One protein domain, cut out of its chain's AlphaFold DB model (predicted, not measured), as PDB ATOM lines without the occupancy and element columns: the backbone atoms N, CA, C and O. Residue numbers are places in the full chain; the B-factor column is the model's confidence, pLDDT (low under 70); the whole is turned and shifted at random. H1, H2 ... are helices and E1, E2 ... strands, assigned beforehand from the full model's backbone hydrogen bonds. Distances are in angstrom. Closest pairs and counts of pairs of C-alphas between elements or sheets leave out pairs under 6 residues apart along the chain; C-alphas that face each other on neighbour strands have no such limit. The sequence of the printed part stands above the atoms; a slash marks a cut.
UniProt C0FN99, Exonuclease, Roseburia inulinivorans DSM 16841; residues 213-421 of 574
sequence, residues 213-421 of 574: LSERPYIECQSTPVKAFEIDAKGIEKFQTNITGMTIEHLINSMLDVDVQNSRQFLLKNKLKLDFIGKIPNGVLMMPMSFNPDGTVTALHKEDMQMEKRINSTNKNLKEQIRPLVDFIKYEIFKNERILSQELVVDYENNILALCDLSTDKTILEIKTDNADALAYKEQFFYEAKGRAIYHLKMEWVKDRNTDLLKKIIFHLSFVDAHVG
ATOM      1  N   LEU A 213      41.079  20.869 -50.925       81.50
ATOM      2  CA  LEU A 213      39.977  21.392 -50.113       81.50
ATOM      3  C   LEU A 213      40.497  22.411 -49.096       81.50
ATOM      4  O   LEU A 213      40.532  22.152 -47.889       81.50
ATOM      5  N   SER A 214      40.979  23.550 -49.594       67.56
ATOM      6  CA  SER A 214      41.703  24.537 -48.788       67.56
ATOM      7  C   SER A 214      40.843  25.299 -47.784       67.56
ATOM      8  O   SER A 214      41.405  25.755 -46.790       67.56
ATOM      9  N   GLU A 215      39.540  25.420 -48.040       73.56
ATOM     10  CA  GLU A 215      38.601  26.282 -47.299       73.56
ATOM     11  C   GLU A 215      37.994  25.621 -46.058       73.56
ATOM     12  O   GLU A 215      37.396  26.300 -45.233       73.56
ATOM     13  N   ARG A 216      38.203  24.312 -45.882       80.81
ATOM     14  CA  ARG A 216      37.672  23.580 -44.729       80.81
ATOM     15  C   ARG A 216      38.255  24.092 -43.410       80.81
ATOM     16  O   ARG A 216      39.457  24.410 -43.357       80.81
ATOM     17  N   PRO A 217      37.464  24.078 -42.326       81.62
ATOM     18  CA  PRO A 217      37.945  24.453 -41.012       81.62
ATOM     19  C   PRO A 217      39.068  23.525 -40.552       81.62
ATOM     20  O   PRO A 217      39.145  22.342 -40.888       81.62
ATOM     21  N   TYR A 218      39.968  24.071 -39.740       82.06
ATOM     22  CA  TYR A 218      40.923  23.239 -39.029       82.06
ATOM     23  C   TYR A 218      40.232  22.595 -37.833       82.06
ATOM     24  O   TYR A 218      39.792  23.308 -36.939       82.06
ATOM     25  N   ILE A 219      40.198  21.266 -37.783       86.62
ATOM     26  CA  ILE A 219      39.605  20.545 -36.653       86.62
ATOM     27  C   ILE A 219      40.663  20.253 -35.584       86.62
ATOM     28  O   ILE A 219      41.718  19.670 -35.883       86.62
ATOM     29  N   GLU A 220      40.377  20.652 -34.348       87.31
ATOM     30  CA  GLU A 220      41.051  20.182 -33.138       87.31
ATOM     31  C   GLU A 220      40.345  18.948 -32.598       87.31
ATOM     32  O   GLU A 220      39.137  18.807 -32.742       87.31
ATOM     33  N   CYS A 221      41.121  18.026 -32.029       91.62
ATOM     34  CA  CYS A 221      40.599  16.768 -31.525       91.62
ATOM     35  C   CYS A 221      41.387  16.333 -30.296       91.62
ATOM     36  O   CYS A 221      42.619  16.267 -30.341       91.62
ATOM     37  N   GLN A 222      40.672  16.010 -29.227       93.25
ATOM     38  CA  GLN A 222      41.208  15.401 -28.015       93.25
ATOM     39  C   GLN A 222      40.309  14.247 -27.591       93.25
ATOM     40  O   GLN A 222      39.128  14.216 -27.926       93.25
ATOM     41  N   SER A 223      40.859  13.288 -26.855       96.00
ATOM     42  CA  SER A 223      40.076  12.167 -26.342       96.00
ATOM     43  C   SER A 223      40.435  11.835 -24.905       96.00
ATOM     44  O   SER A 223      41.611  11.844 -24.537       96.00
ATOM     45  N   THR A 224      39.429  11.496 -24.106       97.81
ATOM     46  CA  THR A 224      39.573  11.040 -22.722       97.81
ATOM     47  C   THR A 224      39.093   9.591 -22.609       97.81
ATOM     48  O   THR A 224      37.962   9.306 -23.009       97.81
ATOM     49  N   PRO A 225      39.908   8.660 -22.075       97.88
ATOM     50  CA  PRO A 225      39.480   7.282 -21.857       97.88
ATOM     51  C   PRO A 225      38.262   7.201 -20.931       97.88
ATOM     52  O   PRO A 225      38.223   7.852 -19.890       97.88
ATOM     53  N   VAL A 226      37.290   6.370 -21.301       97.75
ATOM     54  CA  VAL A 226      36.050   6.135 -20.544       97.75
ATOM     55  C   VAL A 226      36.067   4.742 -19.928       97.75
ATOM     56  O   VAL A 226      35.854   4.578 -18.727       97.75
ATOM     57  N   LYS A 227      36.327   3.718 -20.747       98.19
ATOM     58  CA  LYS A 227      36.313   2.319 -20.314       98.19
ATOM     59  C   LYS A 227      37.165   1.459 -21.240       98.19
ATOM     60  O   LYS A 227      37.318   1.782 -22.413       98.19
ATOM     61  N   ALA A 228      37.679   0.351 -20.718       98.31
ATOM     62  CA  ALA A 228      38.310  -0.687 -21.517       98.31
ATOM     63  C   ALA A 228      37.699  -2.057 -21.197       98.31
ATOM     64  O   ALA A 228      37.361  -2.327 -20.040       98.31
ATOM     65  N   PHE A 229      37.581  -2.906 -22.216       98.38
ATOM     66  CA  PHE A 229      37.122  -4.290 -22.098       98.38
ATOM     67  C   PHE A 229      38.163  -5.212 -22.712       98.38
ATOM     68  O   PHE A 229      38.549  -5.035 -23.864       98.38
ATOM     69  N   GLU A 230      38.623  -6.185 -21.938       98.12
ATOM     70  CA  GLU A 230      39.614  -7.164 -22.369       98.12
ATOM     71  C   GLU A 230      38.934  -8.511 -22.606       98.12
ATOM     72  O   GLU A 230      38.165  -8.969 -21.761       98.12
ATOM     73  N   ILE A 231      39.232  -9.135 -23.745       97.62
ATOM     74  CA  ILE A 231      38.769 -10.482 -24.086       97.62
ATOM     75  C   ILE A 231      39.944 -11.381 -24.471       97.62
ATOM     76  O   ILE A 231      40.974 -10.909 -24.969       97.62
ATOM     77  N   ASP A 232      39.774 -12.685 -24.266       95.38
ATOM     78  CA  ASP A 232      40.751 -13.692 -24.662       95.38
ATOM     79  C   ASP A 232      40.644 -13.956 -26.171       95.38
ATOM     80  O   ASP A 232      39.548 -14.103 -26.715       95.38
ATOM     81  N   ALA A 233      41.783 -13.997 -26.868       93.81
ATOM     82  CA  ALA A 233      41.799 -14.148 -28.321       93.81
ATOM     83  C   ALA A 233      41.781 -15.606 -28.813       93.81
ATOM     84  O   ALA A 233      41.875 -15.849 -30.019       93.81
ATOM     85  N   LYS A 234      41.687 -16.598 -27.922       91.81
ATOM     86  CA  LYS A 234      41.656 -18.013 -28.300       91.81
ATOM     87  C   LYS A 234      40.475 -18.283 -29.223       91.81
ATOM     88  O   LYS A 234      39.323 -18.147 -28.827       91.81
ATOM     89  N   GLY A 235      40.770 -18.725 -30.446       89.19
ATOM     90  CA  GLY A 235      39.756 -19.001 -31.466       89.19
ATOM     91  C   GLY A 235      39.178 -17.747 -32.129       89.19
ATOM     92  O   GLY A 235      38.114 -17.840 -32.735       89.19
ATOM     93  N   ILE A 236      39.844 -16.595 -31.997       93.50
ATOM     94  CA  ILE A 236      39.533 -15.369 -32.733       93.50
ATOM     95  C   ILE A 236      40.610 -15.141 -33.787       93.50
ATOM     96  O   ILE A 236      41.805 -15.090 -33.488       93.50
ATOM     97  N   GLU A 237      40.176 -14.972 -35.029       92.56
ATOM     98  CA  GLU A 237      41.052 -14.685 -36.154       92.56
ATOM     99  C   GLU A 237      40.954 -13.211 -36.565       92.56
ATOM    100  O   GLU A 237      39.878 -12.610 -36.572       92.56
ATOM    101  N   LYS A 238      42.092 -12.626 -36.951       91.44
ATOM    102  CA  LYS A 238      42.129 -11.332 -37.635       91.44
ATOM    103  C   LYS A 238      42.266 -11.580 -39.134       91.44
ATOM    104  O   LYS A 238      43.281 -12.113 -39.581       91.44
ATOM    105  N   PHE A 239      41.249 -11.201 -39.894       90.25
ATOM    106  CA  PHE A 239      41.202 -11.368 -41.341       90.25
ATOM    107  C   PHE A 239      41.940 -10.220 -42.041       90.25
ATOM    108  O   PHE A 239      42.152  -9.147 -41.471       90.25
ATOM    109  N   GLN A 240      42.380 -10.470 -43.275       79.94
ATOM    110  CA  GLN A 240      42.996  -9.442 -44.114       79.94
ATOM    111  C   GLN A 240      41.949  -8.421 -44.594       79.94
ATOM    112  O   GLN A 240      40.748  -8.618 -44.405       79.94
ATOM    113  N   THR A 241      42.439  -7.341 -45.213       76.75
ATOM    114  CA  THR A 241      41.634  -6.252 -45.795       76.75
ATOM    115  C   THR A 241      40.657  -5.631 -44.781       76.75
ATOM    116  O   THR A 241      41.020  -5.416 -43.625       76.75
ATOM    117  N   ASN A 242      39.441  -5.287 -45.208       83.81
ATOM    118  CA  ASN A 242      38.395  -4.667 -44.399       83.81
ATOM    119  C   ASN A 242      37.419  -5.682 -43.775       83.81
ATOM    120  O   ASN A 242      36.496  -5.262 -43.081       83.81
ATOM    121  N   ILE A 243      37.617  -6.994 -43.979       90.44
ATOM    122  CA  ILE A 243      36.701  -8.046 -43.499       90.44
ATOM    123  C   ILE A 243      36.490  -7.937 -41.988       90.44
ATOM    124  O   ILE A 243      35.352  -7.834 -41.547       90.44
ATOM    125  N   THR A 244      37.570  -7.885 -41.199       92.38
ATOM    126  CA  THR A 244      37.475  -7.754 -39.735       92.38
ATOM    127  C   THR A 244      36.726  -6.493 -39.304       92.38
ATOM    128  O   THR A 244      35.977  -6.547 -38.334       92.38
ATOM    129  N   GLY A 245      36.910  -5.383 -40.026       92.62
ATOM    130  CA  GLY A 245      36.171  -4.140 -39.803       92.62
ATOM    131  C   GLY A 245      34.671  -4.361 -39.933       92.62
ATOM    132  O   GLY A 245      33.933  -4.249 -38.957       92.62
ATOM    133  N   MET A 246      34.257  -4.778 -41.131       93.06
ATOM    134  CA  MET A 246      32.847  -4.955 -41.471       93.06
ATOM    135  C   MET A 246      32.157  -6.007 -40.595       93.06
ATOM    136  O   MET A 246      31.018  -5.816 -40.182       93.06
ATOM    137  N   THR A 247      32.820  -7.129 -40.296       95.44
ATOM    138  CA  THR A 247      32.187  -8.231 -39.555       95.44
ATOM    139  C   THR A 247      32.026  -7.920 -38.071       95.44
ATOM    140  O   THR A 247      31.033  -8.347 -37.485       95.44
ATOM    141  N   ILE A 248      32.966  -7.194 -37.454       96.12
ATOM    142  CA  ILE A 248      32.849  -6.802 -36.042       96.12
ATOM    143  C   ILE A 248      31.847  -5.660 -35.878       96.12
ATOM    144  O   ILE A 248      31.020  -5.727 -34.972       96.12
ATOM    145  N   GLU A 249      31.880  -4.649 -36.750       96.69
ATOM    146  CA  GLU A 249      30.883  -3.571 -36.754       96.69
ATOM    147  C   GLU A 249      29.468  -4.151 -36.901       96.69
ATOM    148  O   GLU A 249      28.600  -3.902 -36.064       96.69
ATOM    149  N   HIS A 250      29.262  -5.034 -37.884       96.88
ATOM    150  CA  HIS A 250      27.976  -5.705 -38.086       96.88
ATOM    151  C   HIS A 250      27.544  -6.564 -36.889       96.88
ATOM    152  O   HIS A 250      26.365  -6.589 -36.525       96.88
ATOM    153  N   LEU A 251      28.486  -7.263 -36.247       98.00
ATOM    154  CA  LEU A 251      28.195  -8.038 -35.044       98.00
ATOM    155  C   LEU A 251      27.709  -7.134 -33.902       98.00
ATOM    156  O   LEU A 251      26.699  -7.449 -33.274       98.00
ATOM    157  N   ILE A 252      28.393  -6.013 -33.653       98.19
ATOM    158  CA  ILE A 252      28.000  -5.040 -32.623       98.19
ATOM    159  C   ILE A 252      26.619  -4.456 -32.947       98.19
ATOM    160  O   ILE A 252      25.751  -4.452 -32.074       98.19
ATOM    161  N   ASN A 253      26.379  -4.064 -34.202       97.88
ATOM    162  CA  ASN A 253      25.080  -3.581 -34.683       97.88
ATOM    163  C   ASN A 253      23.955  -4.589 -34.397       97.88
ATOM    164  O   ASN A 253      22.915  -4.234 -33.843       97.88
ATOM    165  N   SER A 254      24.191  -5.866 -34.707       97.62
ATOM    166  CA  SER A 254      23.223  -6.947 -34.483       97.62
ATOM    167  C   SER A 254      22.951  -7.196 -32.994       97.62
ATOM    168  O   SER A 254      21.836  -7.533 -32.608       97.62
ATOM    169  N   MET A 255      23.961  -7.042 -32.130       98.25
ATOM    170  CA  MET A 255      23.802  -7.200 -30.678       98.25
ATOM    171  C   MET A 255      23.108  -6.004 -30.009       98.25
ATOM    172  O   MET A 255      22.517  -6.168 -28.943       98.25
ATOM    173  N   LEU A 256      23.190  -4.819 -30.617       97.94
ATOM    174  CA  LEU A 256      22.556  -3.592 -30.134       97.94
ATOM    175  C   LEU A 256      21.122  -3.392 -30.646       97.94
ATOM    176  O   LEU A 256      20.445  -2.510 -30.127       97.94
ATOM    177  N   ASP A 257      20.661  -4.215 -31.596       95.94
ATOM    178  CA  ASP A 257      19.345  -4.095 -32.247       95.94
ATOM    179  C   ASP A 257      19.150  -2.713 -32.904       95.94
ATOM    180  O   ASP A 257      18.188  -1.988 -32.648       95.94
ATOM    181  N   VAL A 258      20.145  -2.307 -33.701       97.19
ATOM    182  CA  VAL A 258      20.176  -0.982 -34.340       97.19
ATOM    183  C   VAL A 258      19.195  -0.877 -35.508       97.19
ATOM    184  O   VAL A 258      18.976  -1.833 -36.252       97.19
ATOM    185  N   ASP A 259      18.675   0.325 -35.740       96.75
ATOM    186  CA  ASP A 259      17.896   0.651 -36.934       96.75
ATOM    187  C   ASP A 259      18.815   1.128 -38.071       96.75
ATOM    188  O   ASP A 259      19.267   2.279 -38.097       96.75
ATOM    189  N   VAL A 260      19.102   0.229 -39.015       95.38
ATOM    190  CA  VAL A 260      20.001   0.494 -40.147       95.38
ATOM    191  C   VAL A 260      19.342   1.444 -41.146       95.38
ATOM    192  O   VAL A 260      18.364   1.100 -41.814       95.38
ATOM    193  N   GLN A 261      19.919   2.631 -41.313       96.38
ATOM    194  CA  GLN A 261      19.420   3.629 -42.252       96.38
ATOM    195  C   GLN A 261      19.860   3.320 -43.689       96.38
ATOM    196  O   GLN A 261      20.999   2.939 -43.962       96.38
ATOM    197  N   ASN A 262      18.957   3.521 -44.655       94.62
ATOM    198  CA  ASN A 262      19.258   3.294 -46.068       94.62
ATOM    199  C   ASN A 262      19.681   4.584 -46.782       94.62
ATOM    200  O   ASN A 262      18.880   5.273 -47.413       94.62
ATOM    201  N   SER A 263      20.983   4.846 -46.766       94.56
ATOM    202  CA  SER A 263      21.591   6.009 -47.427       94.56
ATOM    203  C   SER A 263      21.979   5.748 -48.895       94.56
ATOM    204  O   SER A 263      22.462   6.642 -49.595       94.56
ATOM    205  N   ARG A 264      21.745   4.533 -49.419       94.19
ATOM    206  CA  ARG A 264      22.270   4.070 -50.718       94.19
ATOM    207  C   ARG A 264      21.846   4.949 -51.891       94.19
ATOM    208  O   ARG A 264      22.664   5.233 -52.764       94.19
ATOM    209  N   GLN A 265      20.582   5.373 -51.932       96.38
ATOM    210  CA  GLN A 265      20.076   6.185 -53.043       96.38
ATOM    211  C   GLN A 265      20.769   7.553 -53.100       96.38
ATOM    212  O   GLN A 265      21.132   8.005 -54.187       96.38
ATOM    213  N   PHE A 266      20.981   8.193 -51.946       97.38
ATOM    214  CA  PHE A 266      21.705   9.459 -51.864       97.38
ATOM    215  C   PHE A 266      23.161   9.283 -52.297       97.38
ATOM    216  O   PHE A 266      23.634  10.014 -53.164       97.38
ATOM    217  N   LEU A 267      23.850   8.276 -51.750       96.56
ATOM    218  CA  LEU A 267      25.258   8.008 -52.050       96.56
ATOM    219  C   LEU A 267      25.478   7.716 -53.540       96.56
ATOM    220  O   LEU A 267      26.432   8.221 -54.129       96.56
ATOM    221  N   LEU A 268      24.570   6.960 -54.168       95.88
ATOM    222  CA  LEU A 268      24.619   6.687 -55.603       95.88
ATOM    223  C   LEU A 268      24.412   7.965 -56.421       95.88
ATOM    224  O   LEU A 268      25.227   8.258 -57.291       95.88
ATOM    225  N   LYS A 269      23.363   8.745 -56.126       97.50
ATOM    226  CA  LYS A 269      23.111  10.028 -56.805       97.50
ATOM    227  C   LYS A 269      24.292  10.980 -56.660       97.50
ATOM    228  O   LYS A 269      24.660  11.630 -57.627       97.50
ATOM    229  N   ASN A 270      24.897  11.039 -55.476       97.25
ATOM    230  CA  ASN A 270      26.074  11.855 -55.233       97.25
ATOM    231  C   ASN A 270      27.277  11.360 -56.048       97.25
ATOM    232  O   ASN A 270      27.906  12.158 -56.730       97.25
ATOM    233  N   LYS A 271      27.561  10.050 -56.062       95.25
ATOM    234  CA  LYS A 271      28.658   9.473 -56.860       95.25
ATOM    235  C   LYS A 271      28.475   9.693 -58.366       95.25
ATOM    236  O   LYS A 271      29.462   9.925 -59.050       95.25
ATOM    237  N   LEU A 272      27.238   9.673 -58.869       95.81
ATOM    238  CA  LEU A 272      26.918   9.942 -60.280       95.81
ATOM    239  C   LEU A 272      27.211  11.383 -60.724       95.81
ATOM    240  O   LEU A 272      27.225  11.639 -61.922       95.81
ATOM    241  N   LYS A 273      27.448  12.314 -59.794       96.25
ATOM    242  CA  LYS A 273      27.886  13.673 -60.134       96.25
ATOM    243  C   LYS A 273      29.327  13.717 -60.634       96.25
ATOM    244  O   LYS A 273      29.716  14.700 -61.248       96.25
ATOM    245  N   LEU A 274      30.130  12.696 -60.341       96.00
ATOM    246  CA  LEU A 274      31.506  12.593 -60.814       96.00
ATOM    247  C   LEU A 274      31.552  12.116 -62.268       96.00
ATOM    248  O   LEU A 274      30.829  11.190 -62.640       96.00
ATOM    249  N   ASP A 275      32.483  12.652 -63.060       95.31
ATOM    250  CA  ASP A 275      32.679  12.166 -64.427       95.31
ATOM    251  C   ASP A 275      33.560  10.917 -64.406       95.31
ATOM    252  O   ASP A 275      34.729  10.967 -64.019       95.31
ATOM    253  N   PHE A 276      33.014   9.780 -64.822       96.44
ATOM    254  CA  PHE A 276      33.772   8.536 -64.911       96.44
ATOM    255  C   PHE A 276      34.738   8.560 -66.101       96.44
ATOM    256  O   PHE A 276      34.325   8.804 -67.234       96.44
ATOM    257  N   ILE A 277      36.016   8.279 -65.844       97.12
ATOM    258  CA  ILE A 277      37.077   8.269 -66.863       97.12
ATOM    259  C   ILE A 277      37.384   6.846 -67.317       97.12
ATOM    260  O   ILE A 277      37.492   6.580 -68.512       97.12
ATOM    261  N   GLY A 278      37.517   5.921 -66.369       96.06
ATOM    262  CA  GLY A 278      37.885   4.547 -66.669       96.06
ATOM    263  C   GLY A 278      38.240   3.747 -65.426       96.06
ATOM    264  O   GLY A 278      38.025   4.182 -64.291       96.06
ATOM    265  N   LYS A 279      38.793   2.559 -65.660       95.31
ATOM    266  CA  LYS A 279      39.214   1.624 -64.623       95.31
ATOM    267  C   LYS A 279      40.677   1.253 -64.781       95.31
ATOM    268  O   LYS A 279      41.161   1.128 -65.902       95.31
ATOM    269  N   ILE A 280      41.356   1.067 -63.656       94.19
ATOM    270  CA  ILE A 280      42.745   0.610 -63.607       94.19
ATOM    271  C   ILE A 280      42.819  -0.706 -62.823       94.19
ATOM    272  O   ILE A 280      42.278  -0.774 -61.718       94.19
ATOM    273  N   PRO A 281      43.482  -1.756 -63.335       91.25
ATOM    274  CA  PRO A 281      43.587  -3.028 -62.623       91.25
ATOM    275  C   PRO A 281      44.242  -2.850 -61.252       91.25
ATOM    276  O   PRO A 281      45.261  -2.173 -61.147       91.25
ATOM    277  N   ASN A 282      43.680  -3.445 -60.200       86.94
ATOM    278  CA  ASN A 282      44.246  -3.401 -58.844       86.94
ATOM    279  C   ASN A 282      44.679  -4.787 -58.328       86.94
ATOM    280  O   ASN A 282      45.437  -4.861 -57.365       86.94
ATOM    281  N   GLY A 283      44.236  -5.872 -58.977       83.12
ATOM    282  CA  GLY A 283      44.575  -7.251 -58.602       83.12
ATOM    283  C   GLY A 283      43.933  -7.737 -57.297       83.12
ATOM    284  O   GLY A 283      44.267  -8.822 -56.827       83.12
ATOM    285  N   VAL A 284      43.018  -6.959 -56.712       80.44
ATOM    286  CA  VAL A 284      42.327  -7.265 -55.457       80.44
ATOM    287  C   VAL A 284      40.902  -7.690 -55.756       80.44
ATOM    288  O   VAL A 284      40.053  -6.881 -56.127       80.44
ATOM    289  N   LEU A 285      40.630  -8.976 -55.558       79.69
ATOM    290  CA  LEU A 285      39.275  -9.502 -55.619       79.69
ATOM    291  C   LEU A 285      38.584  -9.240 -54.283       79.69
ATOM    292  O   LEU A 285      39.063  -9.647 -53.223       79.69
ATOM    293  N   MET A 286      37.463  -8.527 -54.335       79.00
ATOM    294  CA  MET A 286      36.591  -8.384 -53.179       79.00
ATOM    295  C   MET A 286      35.842  -9.690 -52.957       79.00
ATOM    296  O   MET A 286      35.365 -10.295 -53.913       79.00
ATOM    297  N   MET A 287      35.696 -10.072 -51.692       84.38
ATOM    298  CA  MET A 287      34.901 -11.221 -51.281       84.38
ATOM    299  C   MET A 287      33.492 -10.746 -50.899       84.38
ATOM    300  O   MET A 287      33.313 -10.205 -49.801       84.38
ATOM    301  N   PRO A 288      32.490 -10.863 -51.784       86.12
ATOM    302  CA  PRO A 288      31.163 -10.357 -51.486       86.12
ATOM    303  C   PRO A 288      30.448 -11.261 -50.474       86.12
ATOM    304  O   PRO A 288      30.376 -12.482 -50.625       86.12
ATOM    305  N   MET A 289      29.871 -10.633 -49.452       91.00
ATOM    306  CA  MET A 289      29.111 -11.296 -48.394       91.00
ATOM    307  C   MET A 289      27.795 -10.563 -48.143       91.00
ATOM    308  O   MET A 289      27.722  -9.340 -48.283       91.00
ATOM    309  N   SER A 290      26.769 -11.302 -47.732       93.62
ATOM    310  CA  SER A 290      25.589 -10.742 -47.078       93.62
ATOM    311  C   SER A 290      25.745 -10.800 -45.562       93.62
ATOM    312  O   SER A 290      26.315 -11.745 -45.019       93.62
ATOM    313  N   PHE A 291      25.214  -9.790 -44.883       94.31
ATOM    314  CA  PHE A 291      25.249  -9.660 -43.433       94.31
ATOM    315  C   PHE A 291      23.888 -10.051 -42.851       94.31
ATOM    316  O   PHE A 291      22.867  -9.466 -43.215       94.31
ATOM    317  N   ASN A 292      23.866 -11.062 -41.983       96.19
ATOM    318  CA  ASN A 292      22.635 -11.645 -41.452       96.19
ATOM    319  C   ASN A 292      22.222 -10.956 -40.139       96.19
ATOM    320  O   ASN A 292      23.100 -10.561 -39.370       96.19
ATOM    321  N   PRO A 293      20.918 -10.860 -39.812       93.69
ATOM    322  CA  PRO A 293      20.448 -10.162 -38.606       93.69
ATOM    323  C   PRO A 293      21.000 -10.690 -37.271       93.69
ATOM    324  O   PRO A 293      20.960  -9.994 -36.264       93.69
ATOM    325  N   ASP A 294      21.508 -11.921 -37.231       93.75
ATOM    326  CA  ASP A 294      22.064 -12.535 -36.022       93.75
ATOM    327  C   ASP A 294      23.557 -12.222 -35.788       93.75
ATOM    328  O   ASP A 294      24.133 -12.682 -34.791       93.75
ATOM    329  N   GLY A 295      24.178 -11.438 -36.675       93.94
ATOM    330  CA  GLY A 295      25.599 -11.080 -36.654       93.94
ATOM    331  C   GLY A 295      26.510 -12.043 -37.427       93.94
ATOM    332  O   GLY A 295      27.731 -11.867 -37.417       93.94
ATOM    333  N   THR A 296      25.956 -13.065 -38.086       96.75
ATOM    334  CA  THR A 296      26.708 -13.928 -39.010       96.75
ATOM    335  C   THR A 296      26.791 -13.314 -40.408       96.75
ATOM    336  O   THR A 296      26.109 -12.338 -40.728       96.75
ATOM    337  N   VAL A 297      27.644 -13.884 -41.255       96.44
ATOM    338  CA  VAL A 297      27.752 -13.543 -42.676       96.44
ATOM    339  C   VAL A 297      27.489 -14.763 -43.549       96.44
ATOM    340  O   VAL A 297      27.689 -15.898 -43.117       96.44
ATOM    341  N   THR A 298      27.087 -14.528 -44.793       96.31
ATOM    342  CA  THR A 298      26.949 -15.566 -45.819       96.31
ATOM    343  C   THR A 298      27.715 -15.148 -47.065       96.31
ATOM    344  O   THR A 298      27.526 -14.045 -47.579       96.31
ATOM    345  N   ALA A 299      28.608 -16.011 -47.544       93.62
ATOM    346  CA  ALA A 299      29.344 -15.780 -48.773       93.62
ATOM    347  C   ALA A 299      28.411 -15.875 -49.986       93.62
ATOM    348  O   ALA A 299      27.570 -16.772 -50.074       93.62
ATOM    349  N   LEU A 300      28.583 -14.974 -50.958       91.88
ATOM    350  CA  LEU A 300      27.801 -15.027 -52.199       91.88
ATOM    351  C   LEU A 300      28.391 -15.999 -53.233       91.88
ATOM    352  O   LEU A 300      27.709 -16.370 -54.191       91.88
ATOM    353  N   HIS A 301      29.646 -16.423 -53.060       90.44
ATOM    354  CA  HIS A 301      30.342 -17.332 -53.970       90.44
ATOM    355  C   HIS A 301      30.758 -18.630 -53.273       90.44
ATOM    356  O   HIS A 301      31.127 -18.651 -52.101       90.44
ATOM    357  N   LYS A 302      30.713 -19.743 -54.019       89.31
ATOM    358  CA  LYS A 302      31.010 -21.085 -53.482       89.31
ATOM    359  C   LYS A 302      32.462 -21.240 -53.018       89.31
ATOM    360  O   LYS A 302      32.721 -21.987 -52.081       89.31
ATOM    361  N   GLU A 303      33.392 -20.554 -53.672       90.19
ATOM    362  CA  GLU A 303      34.819 -20.569 -53.323       90.19
ATOM    363  C   GLU A 303      35.110 -19.948 -51.948       90.19
ATOM    364  O   GLU A 303      36.025 -20.388 -51.252       90.19
ATOM    365  N   ASP A 304      34.251 -19.036 -51.490       90.50
ATOM    366  CA  ASP A 304      34.419 -18.293 -50.239       90.50
ATOM    367  C   ASP A 304      33.803 -18.992 -49.014       90.50
ATOM    368  O   ASP A 304      33.975 -18.545 -47.877       90.50
ATOM    369  N   MET A 305      33.131 -20.137 -49.199       92.06
ATOM    370  CA  MET A 305      32.436 -20.861 -48.119       92.06
ATOM    371  C   MET A 305      33.354 -21.261 -46.953       92.06
ATOM    372  O   MET A 305      32.904 -21.384 -45.813       92.06
ATOM    373  N   GLN A 306      34.643 -21.504 -47.208       93.44
ATOM    374  CA  GLN A 306      35.600 -21.803 -46.135       93.44
ATOM    375  C   GLN A 306      35.941 -20.557 -45.312       93.44
ATOM    376  O   GLN A 306      36.097 -20.651 -44.093       93.44
ATOM    377  N   MET A 307      36.030 -19.391 -45.957       92.69
ATOM    378  CA  MET A 307      36.245 -18.125 -45.264       92.69
ATOM    379  C   MET A 307      35.018 -17.753 -44.428       92.69
ATOM    380  O   MET A 307      35.170 -17.425 -43.253       92.69
ATOM    381  N   GLU A 308      33.809 -17.910 -44.977       95.06
ATOM    382  CA  GLU A 308      32.543 -17.715 -44.255       95.06
ATOM    383  C   GLU A 308      32.512 -18.500 -42.934       95.06
ATOM    384  O   GLU A 308      32.242 -17.934 -41.874       95.06
ATOM    385  N   LYS A 309      32.852 -19.797 -42.966       95.94
ATOM    386  CA  LYS A 309      32.878 -20.646 -41.762       95.94
ATOM    387  C   LYS A 309      33.831 -20.115 -40.691       95.94
ATOM    388  O   LYS A 309      33.482 -20.120 -39.510       95.94
ATOM    389  N   ARG A 310      35.019 -19.649 -41.088       96.25
ATOM    390  CA  ARG A 310      36.020 -19.078 -40.169       96.25
ATOM    391  C   ARG A 310      35.544 -17.759 -39.567       96.25
ATOM    392  O   ARG A 310      35.665 -17.570 -38.355       96.25
ATOM    393  N   ILE A 311      34.953 -16.886 -40.385       96.00
ATOM    394  CA  ILE A 311      34.364 -15.619 -39.934       96.00
ATOM    395  C   ILE A 311      33.243 -15.893 -38.931       96.00
ATOM    396  O   ILE A 311      33.279 -15.369 -37.824       96.00
ATOM    397  N   ASN A 312      32.294 -16.771 -39.260       97.25
ATOM    398  CA  ASN A 312      31.160 -17.074 -38.384       97.25
ATOM    399  C   ASN A 312      31.584 -17.749 -37.073       97.25
ATOM    400  O   ASN A 312      31.032 -17.438 -36.016       97.25
ATOM    401  N   SER A 313      32.600 -18.617 -37.108       97.06
ATOM    402  CA  SER A 313      33.206 -19.186 -35.896       97.06
ATOM    403  C   SER A 313      33.822 -18.098 -35.007       97.06
ATOM    404  O   SER A 313      33.565 -18.052 -33.802       97.06
ATOM    405  N   THR A 314      34.567 -17.169 -35.614       96.44
ATOM    406  CA  THR A 314      35.157 -16.014 -34.920       96.44
ATOM    407  C   THR A 314      34.076 -15.104 -34.329       96.44
ATOM    408  O   THR A 314      34.144 -14.759 -33.149       96.44
ATOM    409  N   ASN A 315      33.044 -14.762 -35.106       96.50
ATOM    410  CA  ASN A 315      31.938 -13.908 -34.671       96.50
ATOM    411  C   ASN A 315      31.163 -14.527 -33.509       96.50
ATOM    412  O   ASN A 315      30.809 -13.813 -32.576       96.50
ATOM    413  N   LYS A 316      30.932 -15.845 -33.522       96.75
ATOM    414  CA  LYS A 316      30.281 -16.542 -32.406       96.75
ATOM    415  C   LYS A 316      31.068 -16.373 -31.105       96.75
ATOM    416  O   LYS A 316      30.489 -16.011 -30.085       96.75
ATOM    417  N   ASN A 317      32.378 -16.598 -31.158       96.12
ATOM    418  CA  ASN A 317      33.259 -16.466 -30.001       96.12
ATOM    419  C   ASN A 317      33.311 -15.013 -29.491       96.12
ATOM    420  O   ASN A 317      33.127 -14.755 -28.303       96.12
ATOM    421  N   LEU A 318      33.451 -14.044 -30.404       96.50
ATOM    422  CA  LEU A 318      33.370 -12.621 -30.070       96.50
ATOM    423  C   LEU A 318      32.036 -12.274 -29.397       96.50
ATOM    424  O   LEU A 318      32.046 -11.661 -28.334       96.50
ATOM    425  N   LYS A 319      30.904 -12.713 -29.961       96.38
ATOM    426  CA  LYS A 319      29.543 -12.445 -29.457       96.38
ATOM    427  C   LYS A 319      29.350 -12.876 -28.004       96.38
ATOM    428  O   LYS A 319      28.609 -12.233 -27.263       96.38
ATOM    429  N   GLU A 320      29.981 -13.974 -27.597       94.94
ATOM    430  CA  GLU A 320      29.928 -14.471 -26.220       94.94
ATOM    431  C   GLU A 320      30.745 -13.585 -25.269       94.94
ATOM    432  O   GLU A 320      30.265 -13.249 -24.185       94.94
ATOM    433  N   GLN A 321      31.935 -13.151 -25.690       97.69
ATOM    434  CA  GLN A 321      32.868 -12.407 -24.841       97.69
ATOM    435  C   GLN A 321      32.588 -10.894 -24.766       97.69
ATOM    436  O   GLN A 321      32.841 -10.283 -23.730       97.69
ATOM    437  N   ILE A 322      32.043 -10.271 -25.821       97.81
ATOM    438  CA  ILE A 322      31.847  -8.807 -25.879       97.81
ATOM    439  C   ILE A 322      30.513  -8.323 -25.292       97.81
ATOM    440  O   ILE A 322      30.227  -7.129 -25.349       97.81
ATOM    441  N   ARG A 323      29.694  -9.201 -24.692       97.88
ATOM    442  CA  ARG A 323      28.423  -8.792 -24.059       97.88
ATOM    443  C   ARG A 323      28.580  -7.624 -23.071       97.88
ATOM    444  O   ARG A 323      27.821  -6.671 -23.209       97.88
ATOM    445  N   PRO A 324      29.587  -7.600 -22.168       98.44
ATOM    446  CA  PRO A 324      29.765  -6.472 -21.252       98.44
ATOM    447  C   PRO A 324      30.050  -5.140 -21.961       98.44
ATOM    448  O   PRO A 324      29.628  -4.090 -21.485       98.44
ATOM    449  N   LEU A 325      30.756  -5.176 -23.098       98.56
ATOM    450  CA  LEU A 325      30.993  -3.995 -23.933       98.56
ATOM    451  C   LEU A 325      29.683  -3.511 -24.560       98.56
ATOM    452  O   LEU A 325      29.387  -2.321 -24.507       98.56
ATOM    453  N   VAL A 326      28.899  -4.426 -25.136       98.56
ATOM    454  CA  VAL A 326      27.608  -4.111 -25.764       98.56
ATOM    455  C   VAL A 326      26.628  -3.533 -24.745       98.56
ATOM    456  O   VAL A 326      26.014  -2.503 -25.019       98.56
ATOM    457  N   ASP A 327      26.528  -4.128 -23.556       98.56
ATOM    458  CA  ASP A 327      25.681  -3.618 -22.473       98.56
ATOM    459  C   ASP A 327      26.110  -2.206 -22.058       98.56
ATOM    460  O   ASP A 327      25.273  -1.318 -21.897       98.56
ATOM    461  N   PHE A 328      27.416  -1.955 -21.949       98.75
ATOM    462  CA  PHE A 328      27.928  -0.623 -21.641       98.75
ATOM    463  C   PHE A 328      27.595   0.394 -22.742       98.75
ATOM    464  O   PHE A 328      27.149   1.499 -22.442       98.75
ATOM    465  N   ILE A 329      27.750   0.032 -24.019       98.69
ATOM    466  CA  ILE A 329      27.354   0.902 -25.135       98.69
ATOM    467  C   ILE A 329      25.851   1.206 -25.062       98.69
ATOM    468  O   ILE A 329      25.449   2.367 -25.121       98.69
ATOM    469  N   LYS A 330      25.013   0.187 -24.857       98.56
ATOM    470  CA  LYS A 330      23.558   0.342 -24.808       98.56
ATOM    471  C   LYS A 330      23.100   1.209 -23.637       98.56
ATOM    472  O   LYS A 330      22.374   2.178 -23.843       98.56
ATOM    473  N   TYR A 331      23.506   0.875 -22.416       98.38
ATOM    474  CA  TYR A 331      22.956   1.482 -21.203       98.38
ATOM    475  C   TYR A 331      23.734   2.710 -20.732       98.38
ATOM    476  O   TYR A 331      23.125   3.642 -20.208       98.38
ATOM    477  N   GLU A 332      25.054   2.756 -20.933       98.12
ATOM    478  CA  GLU A 332      25.881   3.857 -20.435       98.12
ATOM    479  C   GLU A 332      26.165   4.929 -21.481       98.12
ATOM    480  O   GLU A 332      26.144   6.109 -21.127       98.12
ATOM    481  N   ILE A 333      26.387   4.554 -22.743       98.25
ATOM    482  CA  ILE A 333      26.663   5.517 -23.819       98.25
ATOM    483  C   ILE A 333      25.360   6.052 -24.417       98.25
ATOM    484  O   ILE A 333      25.124   7.259 -24.403       98.25
ATOM    485  N   PHE A 334      24.489   5.158 -24.886       98.38
ATOM    486  CA  PHE A 334      23.240   5.528 -25.561       98.38
ATOM    487  C   PHE A 334      22.020   5.583 -24.640       98.38
ATOM    488  O   PHE A 334      20.925   5.876 -25.100       98.38
ATOM    489  N   LYS A 335      22.178   5.310 -23.338       97.75
ATOM    490  CA  LYS A 335      21.104   5.418 -22.330       97.75
ATOM    491  C   LYS A 335      19.815   4.674 -22.706       97.75
ATOM    492  O   LYS A 335      18.716   5.106 -22.365       97.75
ATOM    493  N   ASN A 336      19.963   3.526 -23.369       97.12
ATOM    494  CA  ASN A 336      18.877   2.682 -23.865       97.12
ATOM    495  C   ASN A 336      17.926   3.400 -24.848       97.12
ATOM    496  O   ASN A 336      16.770   3.002 -24.997       97.12
ATOM    497  N   GLU A 337      18.401   4.461 -25.507       97.31
ATOM    498  CA  GLU A 337      17.718   5.097 -26.631       97.31
ATOM    499  C   GLU A 337      17.753   4.192 -27.874       97.31
ATOM    500  O   GLU A 337      18.529   3.237 -27.964       97.31
ATOM    501  N   ARG A 338      16.898   4.498 -28.855       97.75
ATOM    502  CA  ARG A 338      16.908   3.819 -30.155       97.75
ATOM    503  C   ARG A 338      18.169   4.213 -30.922       97.75
ATOM    504  O   ARG A 338      18.311   5.373 -31.290       97.75
ATOM    505  N   ILE A 339      19.029   3.239 -31.202       98.62
ATOM    506  CA  ILE A 339      20.302   3.451 -31.897       98.62
ATOM    507  C   ILE A 339      20.097   3.282 -33.406       98.62
ATOM    508  O   ILE A 339      19.502   2.298 -33.846       98.62
ATOM    509  N   LEU A 340      20.600   4.227 -34.192       98.25
ATOM    510  CA  LEU A 340      20.660   4.156 -35.650       98.25
ATOM    511  C   LEU A 340      22.073   3.766 -36.093       98.25
ATOM    512  O   LEU A 340      23.047   4.171 -35.459       98.25
ATOM    513  N   SER A 341      22.193   3.063 -37.217       97.12
ATOM    514  CA  SER A 341      23.472   2.881 -37.917       97.12
ATOM    515  C   SER A 341      23.376   3.362 -39.360       97.12
ATOM    516  O   SER A 341      22.283   3.431 -39.928       97.12
ATOM    517  N   GLN A 342      24.517   3.714 -39.960       95.31
ATOM    518  CA  GLN A 342      24.601   4.251 -41.326       95.31
ATOM    519  C   GLN A 342      23.789   5.547 -41.527       95.31
ATOM    520  O   GLN A 342      23.359   5.867 -42.645       95.31
ATOM    521  N   GLU A 343      23.580   6.307 -40.445       96.75
ATOM    522  CA  GLU A 343      22.923   7.614 -40.488       96.75
ATOM    523  C   GLU A 343      23.752   8.569 -41.353       96.75
ATOM    524  O   GLU A 343      24.911   8.859 -41.049       96.75
ATOM    525  N   LEU A 344      23.149   9.067 -42.435       97.50
ATOM    526  CA  LEU A 344      23.775  10.043 -43.316       97.50
ATOM    527  C   LEU A 344      23.707  11.445 -42.718       97.50
ATOM    528  O   LEU A 344      22.637  12.035 -42.578       97.50
ATOM    529  N   VAL A 345      24.883  12.021 -42.511       97.25
ATOM    530  CA  VAL A 345      25.056  13.394 -42.061       97.25
ATOM    531  C   VAL A 345      25.707  14.201 -43.177       97.25
ATOM    532  O   VAL A 345      26.760  13.827 -43.682       97.25
ATOM    533  N   VAL A 346      25.080  15.307 -43.589       96.81
ATOM    534  CA  VAL A 346      25.599  16.177 -44.661       96.81
ATOM    535  C   VAL A 346      25.873  17.579 -44.130       96.81
ATOM    536  O   VAL A 346      24.980  18.220 -43.568       96.81
ATOM    537  N   ASP A 347      27.096  18.048 -44.328       93.44
ATOM    538  CA  ASP A 347      27.539  19.425 -44.156       93.44
ATOM    539  C   ASP A 347      27.621  20.081 -45.544       93.44
ATOM    540  O   ASP A 347      28.554  19.851 -46.317       93.44
ATOM    541  N   TYR A 348      26.603  20.875 -45.880       90.25
ATOM    542  CA  TYR A 348      26.537  21.577 -47.162       90.25
ATOM    543  C   TYR A 348      27.484  22.778 -47.242       90.25
ATOM    544  O   TYR A 348      27.835  23.175 -48.347       90.25
ATOM    545  N   GLU A 349      27.898  23.345 -46.106       86.94
ATOM    546  CA  GLU A 349      28.818  24.487 -46.071       86.94
ATOM    547  C   GLU A 349      30.214  24.050 -46.519       86.94
ATOM    548  O   GLU A 349      30.826  24.677 -47.379       86.94
ATOM    549  N   ASN A 350      30.680  22.913 -46.001       87.31
ATOM    550  CA  ASN A 350      31.980  22.344 -46.346       87.31
ATOM    551  C   ASN A 350      31.922  21.333 -47.501       87.31
ATOM    552  O   ASN A 350      32.961  20.801 -47.902       87.31
ATOM    553  N   ASN A 351      30.722  21.066 -48.030       91.12
ATOM    554  CA  ASN A 351      30.450  20.074 -49.069       91.12
ATOM    555  C   ASN A 351      30.960  18.665 -48.702       91.12
ATOM    556  O   ASN A 351      31.611  17.978 -49.497       91.12
ATOM    557  N   ILE A 352      30.683  18.241 -47.465       94.31
ATOM    558  CA  ILE A 352      31.135  16.969 -46.893       94.31
ATOM    559  C   ILE A 352      29.953  16.152 -46.383       94.31
ATOM    560  O   ILE A 352      28.971  16.685 -45.875       94.31
ATOM    561  N   LEU A 353      30.048  14.830 -46.514       97.06
ATOM    562  CA  LEU A 353      29.120  13.887 -45.899       97.06
ATOM    563  C   LEU A 353      29.859  12.920 -44.980       97.06
ATOM    564  O   LEU A 353      31.026  12.614 -45.207       97.06
ATOM    565  N   ALA A 354      29.162  12.382 -43.993       96.94
ATOM    566  CA  ALA A 354      29.629  11.289 -43.156       96.94
ATOM    567  C   ALA A 354      28.495  10.284 -42.922       96.94
ATOM    568  O   ALA A 354      27.318  10.603 -43.116       96.94
ATOM    569  N   LEU A 355      28.863   9.058 -42.563       96.44
ATOM    570  CA  LEU A 355      27.937   7.990 -42.201       96.44
ATOM    571  C   LEU A 355      28.349   7.512 -40.823       96.44
ATOM    572  O   LEU A 355      29.460   7.010 -40.704       96.44
ATOM    573  N   CYS A 356      27.466   7.670 -39.843       96.62
ATOM    574  CA  CYS A 356      27.763   7.257 -38.478       96.62
ATOM    575  C   CYS A 356      27.718   5.731 -38.370       96.62
ATOM    576  O   CYS A 356      26.722   5.126 -38.793       96.62
ATOM    577  N   ASP A 357      28.722   5.125 -37.732       97.12
ATOM    578  CA  ASP A 357      28.665   3.701 -37.379       97.12
ATOM    579  C   ASP A 357      27.479   3.446 -36.429       97.12
ATOM    580  O   ASP A 357      26.623   2.608 -36.717       97.12
ATOM    581  N   LEU A 358      27.370   4.234 -35.349       98.50
ATOM    582  CA  LEU A 358      26.244   4.242 -34.408       98.50
ATOM    583  C   LEU A 358      25.861   5.672 -34.000       98.50
ATOM    584  O   LEU A 358      26.729   6.513 -33.762       98.50
ATOM    585  N   SER A 359      24.566   5.952 -33.854       98.38
ATOM    586  CA  SER A 359      24.078   7.300 -33.530       98.38
ATOM    587  C   SER A 359      22.714   7.330 -32.832       98.38
ATOM    588  O   SER A 359      21.897   6.422 -32.982       98.38
ATOM    589  N   THR A 360      22.468   8.411 -32.093       98.06
ATOM    590  CA  THR A 360      21.155   8.894 -31.638       98.06
ATOM    591  C   THR A 360      21.047  10.400 -31.915       98.06
ATOM    592  O   THR A 360      21.934  11.003 -32.530       98.06
ATOM    593  N   ASP A 361      19.976  11.042 -31.450       95.81
ATOM    594  CA  ASP A 361      19.815  12.499 -31.509       95.81
ATOM    595  C   ASP A 361      20.852  13.256 -30.655       95.81
ATOM    596  O   ASP A 361      21.122  14.429 -30.916       95.81
ATOM    597  N   LYS A 362      21.468  12.589 -29.668       97.69
ATOM    598  CA  LYS A 362      22.396  13.199 -28.698       97.69
ATOM    599  C   LYS A 362      23.825  12.695 -28.783       97.69
ATOM    600  O   LYS A 362      24.726  13.418 -28.354       97.69
ATOM    601  N   THR A 363      24.045  11.492 -29.305       98.25
ATOM    602  CA  THR A 363      25.338  10.804 -29.206       98.25
ATOM    603  C   THR A 363      25.700  10.115 -30.515       98.25
ATOM    604  O   THR A 363      24.836   9.546 -31.172       98.25
ATOM    605  N   ILE A 364      26.982  10.115 -30.871       98.50
ATOM    606  CA  ILE A 364      27.548   9.239 -31.900       98.50
ATOM    607  C   ILE A 364      28.619   8.330 -31.292       98.50
ATOM    608  O   ILE A 364      29.305   8.704 -30.334       98.50
ATOM    609  N   LEU A 365      28.771   7.133 -31.852       98.56
ATOM    610  CA  LEU A 365      29.878   6.239 -31.548       98.56
ATOM    611  C   LEU A 365      30.454   5.688 -32.847       98.56
ATOM    612  O   LEU A 365      29.773   4.975 -33.577       98.56
ATOM    613  N   GLU A 366      31.722   5.993 -33.084       97.81
ATOM    614  CA  GLU A 366      32.475   5.502 -34.235       97.81
ATOM    615  C   GLU A 366      33.335   4.300 -33.832       97.81
ATOM    616  O   GLU A 366      33.993   4.307 -32.781       97.81
ATOM    617  N   ILE A 367      33.368   3.278 -34.680       97.38
ATOM    618  CA  ILE A 367      34.033   2.004 -34.436       97.38
ATOM    619  C   ILE A 367      35.256   1.887 -35.349       97.38
ATOM    620  O   ILE A 367      35.196   2.019 -36.572       97.38
ATOM    621  N   LYS A 368      36.417   1.607 -34.755       95.06
ATOM    622  CA  LYS A 368      37.666   1.368 -35.482       95.06
ATOM    623  C   LYS A 368      38.330   0.100 -34.978       95.06
ATOM    624  O   LYS A 368      38.606  -0.078 -33.796       95.06
ATOM    625  N   THR A 369      38.624  -0.810 -35.900       93.88
ATOM    626  CA  THR A 369      39.260  -2.094 -35.575       93.88
ATOM    627  C   THR A 369      40.784  -2.009 -35.483       93.88
ATOM    628  O   THR A 369      41.462  -3.035 -35.467       93.88
ATOM    629  N   ASP A 370      41.354  -0.809 -35.452       92.75
ATOM    630  CA  ASP A 370      42.759  -0.562 -35.132       92.75
ATOM    631  C   ASP A 370      42.885   0.229 -33.826       92.75
ATOM    632  O   ASP A 370      41.888   0.589 -33.207       92.75
ATOM    633  N   ASN A 371      44.121   0.457 -33.378       94.69
ATOM    634  CA  ASN A 371      44.410   1.187 -32.143       94.69
ATOM    635  C   ASN A 371      44.855   2.636 -32.416       94.69
ATOM    636  O   ASN A 371      45.612   3.208 -31.627       94.69
ATOM    637  N   ALA A 372      44.468   3.224 -33.554       93.31
ATOM    638  CA  ALA A 372      44.851   4.595 -33.863       93.31
ATOM    639  C   ALA A 372      44.223   5.588 -32.869       93.31
ATOM    640  O   ALA A 372      43.165   5.358 -32.277       93.31
ATOM    641  N   ASP A 373      44.921   6.698 -32.648       92.56
ATOM    642  CA  ASP A 373      44.431   7.785 -31.806       92.56
ATOM    643  C   ASP A 373      43.235   8.497 -32.456       92.56
ATOM    644  O   ASP A 373      43.144   8.562 -33.684       92.56
ATOM    645  N   ALA A 374      42.347   9.076 -31.639       93.81
ATOM    646  CA  ALA A 374      41.189   9.834 -32.113       93.81
ATOM    647  C   ALA A 374      41.584  10.942 -33.113       93.81
ATOM    648  O   ALA A 374      40.878  11.193 -34.090       93.81
ATOM    649  N   LEU A 375      42.770  11.538 -32.959       91.25
ATOM    650  CA  LEU A 375      43.279  12.549 -33.881       91.25
ATOM    651  C   LEU A 375      43.325  12.077 -35.348       91.25
ATOM    652  O   LEU A 375      43.180  12.899 -36.255       91.25
ATOM    653  N   ALA A 376      43.507  10.774 -35.597       90.69
ATOM    654  CA  ALA A 376      43.537  10.203 -36.944       90.69
ATOM    655  C   ALA A 376      42.177  10.270 -37.666       90.69
ATOM    656  O   ALA A 376      42.146  10.284 -38.899       90.69
ATOM    657  N   TYR A 377      41.081  10.349 -36.906       93.25
ATOM    658  CA  TYR A 377      39.697  10.314 -37.390       93.25
ATOM    659  C   TYR A 377      38.923  11.605 -37.094       93.25
ATOM    660  O   TYR A 377      37.718  11.661 -37.302       93.25
ATOM    661  N   LYS A 378      39.612  12.673 -36.674       92.62
ATOM    662  CA  LYS A 378      39.005  13.952 -36.266       92.62
ATOM    663  C   LYS A 378      37.972  14.535 -37.235       92.62
ATOM    664  O   LYS A 378      37.006  15.141 -36.795       92.62
ATOM    665  N   GLU A 379      38.193  14.382 -38.542       92.62
ATOM    666  CA  GLU A 379      37.276  14.891 -39.569       92.62
ATOM    667  C   GLU A 379      35.971  14.088 -39.545       92.62
ATOM    668  O   GLU A 379      34.904  14.684 -39.529       92.62
ATOM    669  N   GLN A 380      36.058  12.753 -39.464       94.94
ATOM    670  CA  GLN A 380      34.894  11.871 -39.347       94.94
ATOM    671  C   GLN A 380      34.051  12.277 -38.130       94.94
ATOM    672  O   GLN A 380      32.899  12.664 -38.295       94.94
ATOM    673  N   PHE A 381      34.676  12.349 -36.950       96.19
ATOM    674  CA  PHE A 381      34.009  12.757 -35.712       96.19
ATOM    675  C   PHE A 381      33.314  14.112 -35.822       96.19
ATOM    676  O   PHE A 381      32.161  14.248 -35.429       96.19
ATOM    677  N   PHE A 382      34.007  15.120 -36.355       95.06
ATOM    678  CA  PHE A 382      33.468  16.470 -36.454       95.06
ATOM    679  C   PHE A 382      32.216  16.533 -37.342       95.06
ATOM    680  O   PHE A 382      31.202  17.098 -36.926       95.06
ATOM    681  N   TYR A 383      32.268  15.939 -38.540       95.56
ATOM    682  CA  TYR A 383      31.142  16.001 -39.477       95.56
ATOM    683  C   TYR A 383      29.974  15.110 -39.061       95.56
ATOM    684  O   TYR A 383      28.830  15.470 -39.329       95.56
ATOM    685  N   GLU A 384      30.228  13.985 -38.392       96.44
ATOM    686  CA  GLU A 384      29.165  13.149 -37.834       96.44
ATOM    687  C   GLU A 384      28.483  13.814 -36.647       96.44
ATOM    688  O   GLU A 384      27.258  13.807 -36.559       96.44
ATOM    689  N   ALA A 385      29.249  14.410 -35.731       95.44
ATOM    690  CA  ALA A 385      28.724  14.850 -34.448       95.44
ATOM    691  C   ALA A 385      27.594  15.871 -34.588       95.44
ATOM    692  O   ALA A 385      26.568  15.723 -33.933       95.44
ATOM    693  N   LYS A 386      27.754  16.917 -35.411       89.06
ATOM    694  CA  LYS A 386      26.790  18.039 -35.490       89.06
ATOM    695  C   LYS A 386      26.332  18.558 -34.111       89.06
ATOM    696  O   LYS A 386      25.166  18.875 -33.902       89.06
ATOM    697  N   GLY A 387      27.266  18.637 -33.161       87.56
ATOM    698  CA  GLY A 387      27.005  19.075 -31.783       87.56
ATOM    699  C   GLY A 387      26.596  17.967 -30.803       87.56
ATOM    700  O   GLY A 387      26.363  18.261 -29.633       87.56
ATOM    701  N   ARG A 388      26.532  16.707 -31.248       96.75
ATOM    702  CA  ARG A 388      26.307  15.522 -30.406       96.75
ATOM    703  C   ARG A 388      27.563  15.122 -29.633       96.75
ATOM    704  O   ARG A 388      28.683  15.422 -30.045       96.75
ATOM    705  N   ALA A 389      27.371  14.407 -28.527       98.12
ATOM    706  CA  ALA A 389      28.451  13.772 -27.783       98.12
ATOM    707  C   ALA A 389      29.159  12.722 -28.652       98.12
ATOM    708  O   ALA A 389      28.499  11.946 -29.343       98.12
ATOM    709  N   ILE A 390      30.492  12.681 -28.599       98.56
ATOM    710  CA  ILE A 390      31.295  11.825 -29.475       98.56
ATOM    711  C   ILE A 390      31.982  10.742 -28.658       98.56
ATOM    712  O   ILE A 390      32.716  11.034 -27.712       98.56
ATOM    713  N   TYR A 391      31.801   9.493 -29.072       98.62
ATOM    714  CA  TYR A 391      32.552   8.361 -28.555       98.62
ATOM    715  C   TYR A 391      33.324   7.658 -29.665       98.62
ATOM    716  O   TYR A 391      32.876   7.546 -30.801       98.62
ATOM    717  N   HIS A 392      34.501   7.161 -29.310       98.44
ATOM    718  CA  HIS A 392      35.357   6.383 -30.192       98.44
ATOM    719  C   HIS A 392      35.639   5.033 -29.542       98.44
ATOM    720  O   HIS A 392      36.205   4.974 -28.444       98.44
ATOM    721  N   LEU A 393      35.243   3.960 -30.226       98.56
ATOM    722  CA  LEU A 393      35.587   2.585 -29.890       98.56
ATOM    723  C   LEU A 393      36.750   2.132 -30.771       98.56
ATOM    724  O   LEU A 393      36.577   1.947 -31.973       98.56
ATOM    725  N   LYS A 394      37.914   1.898 -30.166       97.12
ATOM    726  CA  LYS A 394      39.101   1.387 -30.865       97.12
ATOM    727  C   LYS A 394      39.547   0.030 -30.333       97.12
ATOM    728  O   LYS A 394      39.265  -0.309 -29.183       97.12
ATOM    729  N   MET A 395      40.267  -0.740 -31.147       97.19
ATOM    730  CA  MET A 395      40.665  -2.113 -30.815       97.19
ATOM    731  C   MET A 395      42.179  -2.300 -30.836       97.19
ATOM    732  O   MET A 395      42.852  -2.145 -31.857       97.19
ATOM    733  N   GLU A 396      42.718  -2.731 -29.704       96.94
ATOM    734  CA  GLU A 396      44.104  -3.147 -29.574       96.94
ATOM    735  C   GLU A 396      44.221  -4.668 -29.702       96.94
ATOM    736  O   GLU A 396      43.760  -5.423 -28.847       96.94
ATOM    737  N   TRP A 397      44.867  -5.117 -30.779       95.00
ATOM    738  CA  TRP A 397      45.130  -6.530 -31.060       95.00
ATOM    739  C   TRP A 397      46.488  -6.923 -30.476       95.00
ATOM    740  O   TRP A 397      47.525  -6.705 -31.105       95.00
ATOM    741  N   VAL A 398      46.496  -7.480 -29.265       95.88
ATOM    742  CA  VAL A 398      47.734  -7.789 -28.541       95.88
ATOM    743  C   VAL A 398      48.233  -9.173 -28.937       95.88
ATOM    744  O   VAL A 398      47.589 -10.189 -28.661       95.88
ATOM    745  N   LYS A 399      49.415  -9.213 -29.548       93.50
ATOM    746  CA  LYS A 399      50.109 -10.450 -29.906       93.50
ATOM    747  C   LYS A 399      51.184 -10.817 -28.890       93.50
ATOM    748  O   LYS A 399      51.802  -9.946 -28.273       93.50
ATOM    749  N   ASP A 400      51.421 -12.111 -28.733       89.62
ATOM    750  CA  ASP A 400      52.575 -12.617 -28.005       89.62
ATOM    751  C   ASP A 400      53.867 -12.311 -28.777       89.62
ATOM    752  O   ASP A 400      53.966 -12.547 -29.979       89.62
ATOM    753  N   ARG A 401      54.871 -11.769 -28.080       87.69
ATOM    754  CA  ARG A 401      56.110 -11.293 -28.717       87.69
ATOM    755  C   ARG A 401      56.978 -12.420 -29.273       87.69
ATOM    756  O   ARG A 401      57.789 -12.154 -30.152       87.69
ATOM    757  N   ASN A 402      56.840 -13.636 -28.747       89.50
ATOM    758  CA  ASN A 402      57.687 -14.766 -29.124       89.50
ATOM    759  C   ASN A 402      57.052 -15.605 -30.235       89.50
ATOM    760  O   ASN A 402      57.765 -16.134 -31.082       89.50
ATOM    761  N   THR A 403      55.725 -15.738 -30.228       88.12
ATOM    762  CA  THR A 403      54.992 -16.610 -31.160       88.12
ATOM    763  C   THR A 403      54.247 -15.853 -32.259       88.12
ATOM    764  O   THR A 403      53.773 -16.481 -33.200       88.12
ATOM    765  N   ASP A 404      54.117 -14.525 -32.148       85.56
ATOM    766  CA  ASP A 404      53.258 -13.666 -32.986       85.56
ATOM    767  C   ASP A 404      51.766 -14.071 -32.986       85.56
ATOM    768  O   ASP A 404      50.952 -13.534 -33.743       85.56
ATOM    769  N   LEU A 405      51.372 -14.989 -32.096       88.56
ATOM    770  CA  LEU A 405      49.989 -15.419 -31.937       88.56
ATOM    771  C   LEU A 405      49.178 -14.342 -31.219       88.56
ATOM    772  O   LEU A 405      49.646 -13.703 -30.272       88.56
ATOM    773  N   LEU A 406      47.936 -14.151 -31.660       91.56
ATOM    774  CA  LEU A 406      47.011 -13.231 -31.013       91.56
ATOM    775  C   LEU A 406      46.654 -13.768 -29.620       91.56
ATOM    776  O   LEU A 406      46.176 -14.891 -29.486       91.56
ATOM    777  N   LYS A 407      46.912 -12.962 -28.586       94.69
ATOM    778  CA  LYS A 407      46.721 -13.344 -27.181       94.69
ATOM    779  C   LYS A 407      45.422 -12.791 -26.614       94.69
ATOM    780  O   LYS A 407      44.673 -13.510 -25.965       94.69
ATOM    781  N   LYS A 408      45.173 -11.503 -26.839       96.50
ATOM    782  CA  LYS A 408      43.990 -10.809 -26.330       96.50
ATOM    783  C   LYS A 408      43.618  -9.628 -27.207       96.50
ATOM    784  O   LYS A 408      44.447  -9.130 -27.972       96.50
ATOM    785  N   ILE A 409      42.383  -9.173 -27.054       97.38
ATOM    786  CA  ILE A 409      41.881  -7.963 -27.699       97.38
ATOM    787  C   ILE A 409      41.388  -7.026 -26.605       97.38
ATOM    788  O   ILE A 409      40.670  -7.455 -25.701       97.38
ATOM    789  N   ILE A 410      41.793  -5.759 -26.676       98.25
ATOM    790  CA  ILE A 410      41.329  -4.722 -25.755       98.25
ATOM    791  C   ILE A 410      40.506  -3.706 -26.542       98.25
ATOM    792  O   ILE A 410      41.008  -3.059 -27.460       98.25
ATOM    793  N   PHE A 411      39.239  -3.572 -26.171       98.50
ATOM    794  CA  PHE A 411      38.322  -2.566 -26.686       98.50
ATOM    795  C   PHE A 411      38.422  -1.327 -25.811       98.50
ATOM    796  O   PHE A 411      38.047  -1.371 -24.641       98.50
ATOM    797  N   HIS A 412      38.925  -0.232 -26.365       98.50
ATOM    798  CA  HIS A 412      39.072   1.039 -25.664       98.50
ATOM    799  C   HIS A 412      37.960   1.988 -26.098       98.50
ATOM    800  O   HIS A 412      37.876   2.346 -27.272       98.50
ATOM    801  N   LEU A 413      37.136   2.424 -25.148       98.38
ATOM    802  CA  LEU A 413      36.158   3.491 -25.331       98.38
ATOM    803  C   LEU A 413      36.729   4.802 -24.817       98.38
ATOM    804  O   LEU A 413      37.209   4.881 -23.684       98.38
ATOM    805  N   SER A 414      36.638   5.839 -25.639       98.38
ATOM    806  CA  SER A 414      37.007   7.203 -25.267       98.38
ATOM    807  C   SER A 414      35.885   8.170 -25.608       98.38
ATOM    808  O   SER A 414      35.229   8.010 -26.634       98.38
ATOM    809  N   PHE A 415      35.697   9.177 -24.765       98.38
ATOM    810  CA  PHE A 415      34.947  10.376 -25.112       98.38
ATOM    811  C   PHE A 415      35.859  11.279 -25.940       98.38
ATOM    812  O   PHE A 415      37.047  11.396 -25.626       98.38
ATOM    813  N   VAL A 416      35.330  11.889 -26.993       98.12
ATOM    814  CA  VAL A 416      36.093  12.718 -27.924       98.12
ATOM    815  C   VAL A 416      35.518  14.127 -27.941       98.12
ATOM    816  O   VAL A 416      34.312  14.326 -28.024       98.12
ATOM    817  N   ASP A 417      36.406  15.110 -27.890       95.38
ATOM    818  CA  ASP A 417      36.095  16.502 -28.178       95.38
ATOM    819  C   ASP A 417      36.696  16.844 -29.543       95.38
ATOM    820  O   ASP A 417      37.921  16.847 -29.690       95.38
ATOM    821  N   ALA A 418      35.838  17.067 -30.540       93.62
ATOM    822  CA  ALA A 418      36.222  17.463 -31.888       93.62
ATOM    823  C   ALA A 418      35.463  18.732 -32.292       93.62
ATOM    824  O   ALA A 418      34.240  18.729 -32.413       93.62
ATOM    825  N   HIS A 419      36.195  19.817 -32.520       90.19
ATOM    826  CA  HIS A 419      35.620  21.126 -32.815       90.19
ATOM    827  C   HIS A 419      36.517  21.926 -33.759       90.19
ATOM    828  O   HIS A 419      37.692  21.607 -33.969       90.19
ATOM    829  N   VAL A 420      35.962  22.992 -34.340       87.44
ATOM    830  CA  VAL A 420      36.756  23.940 -35.124       87.44
ATOM    831  C   VAL A 420      37.774  24.591 -34.197       87.44
ATOM    832  O   VAL A 420      37.418  25.284 -33.247       87.44
ATOM    833  N   GLY A 421      39.050  24.349 -34.475       77.06
ATOM    834  CA  GLY A 421      40.150  24.889 -33.699       77.06
ATOM    835  C   GLY A 421      40.157  26.408 -33.730       77.06
ATOM    836  O   GLY A 421      39.890  27.036 -34.758       77.06
TER     837      GLY A 421
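Overview. This is residues 213 to 421 of the 574 residues of the protein "Exonuclease" of Roseburia inulinivorans DSM 16841 (UniProt C0FN99). A twisted sheet of four strands, E1, E9, E8 and E7, curls round H5 on one face, while H4, H1 and H3 pack on the other, making three layers with helices on both faces of a sheet. The hairpin E5 and E6 packs on H5, the small hairpin E3 and E4 packs on H1 and H3, and residues 268 to 283 stick out from the body as a loop. The 209 printed residues hold five named helices and nine named strands, in the order E1 H1 H2 E2 E3 E4 H3 H4 E5 E6 E7 H5 E8 E9, a mixed class; the largest sheet is mixed too. The whole is compact, with a radius of gyration of the C-alphas of 18.2 A and spans of 48 by 45 by 36 A.

Along the chain. In the largest sheet, E1, residues 219 to 232, starts at C-alpha 219 (39.605, 20.545, -36.653), measures 36.3 A and bends by 62 degrees at residue 226. E9, residues 406 to 420, measures 38.8 A, bends by 53 degrees at residue 415 and ends at C-alpha 420 (36.756, 23.940, -35.124). E8 is residues 389 to 399, 32.6 A, and E7 residues 363 to 368. H1 is residues 243 to 256, 20.0 A; H3, residues 302 to 321, 30.0 A, kinked by 26 degrees near residue 309; H4, residues 323 to 333; H5, residues 374 to 385; H2, residues 264 to 271. E2 is residues 275 to 281, E3 289 to 291, E4 297 to 299, E5 343 to 347 and E6 352 to 356.

Arrangement. E1 and E9 are antiparallel, with N 224 and O 415 2.8 A apart. The hairpin E8 and E9 has N 396 and O 410 at 2.8 A. E7 is parallel to E8, with N 366 and O 391 at 3.0 A; E7, H5 and E8 form a strand-helix-strand unit, two parallel neighbours with a helix between, its crossover right-handed. The closest C-alphas of H5 and E9 are Phe 382 and Ala 418, 5.4 A. H4 lies over E9 and E8 at a height over the sheet of 9.3 A. H1 touches H3 with residues 311 to 319 of H3 alone, closest at the C-alphas of Leu 251 and Asn 315, 7.0 A, at a steep tilt of 48 degrees, the same way. In the hairpin E5 and E6, N 347 and O 352 are 2.8 A apart; in E3 and E4, N 290 and O 298, 2.8 A. H2 is not on the largest sheet, and E2 pairs with no named strand. Every O i to N i+4 pair is within hydrogen-bond range in H1, H2 and H4, against 14 of 16 in H3 and 6 of 8 in H5.

Size, cuts and confidence. The C-alphas farthest apart are Glu 349 and Asn 402, 51.6 A. The printed part has no cut and no long link. Mean pLDDT of the printed part is 94.0; residue 214 is under 70.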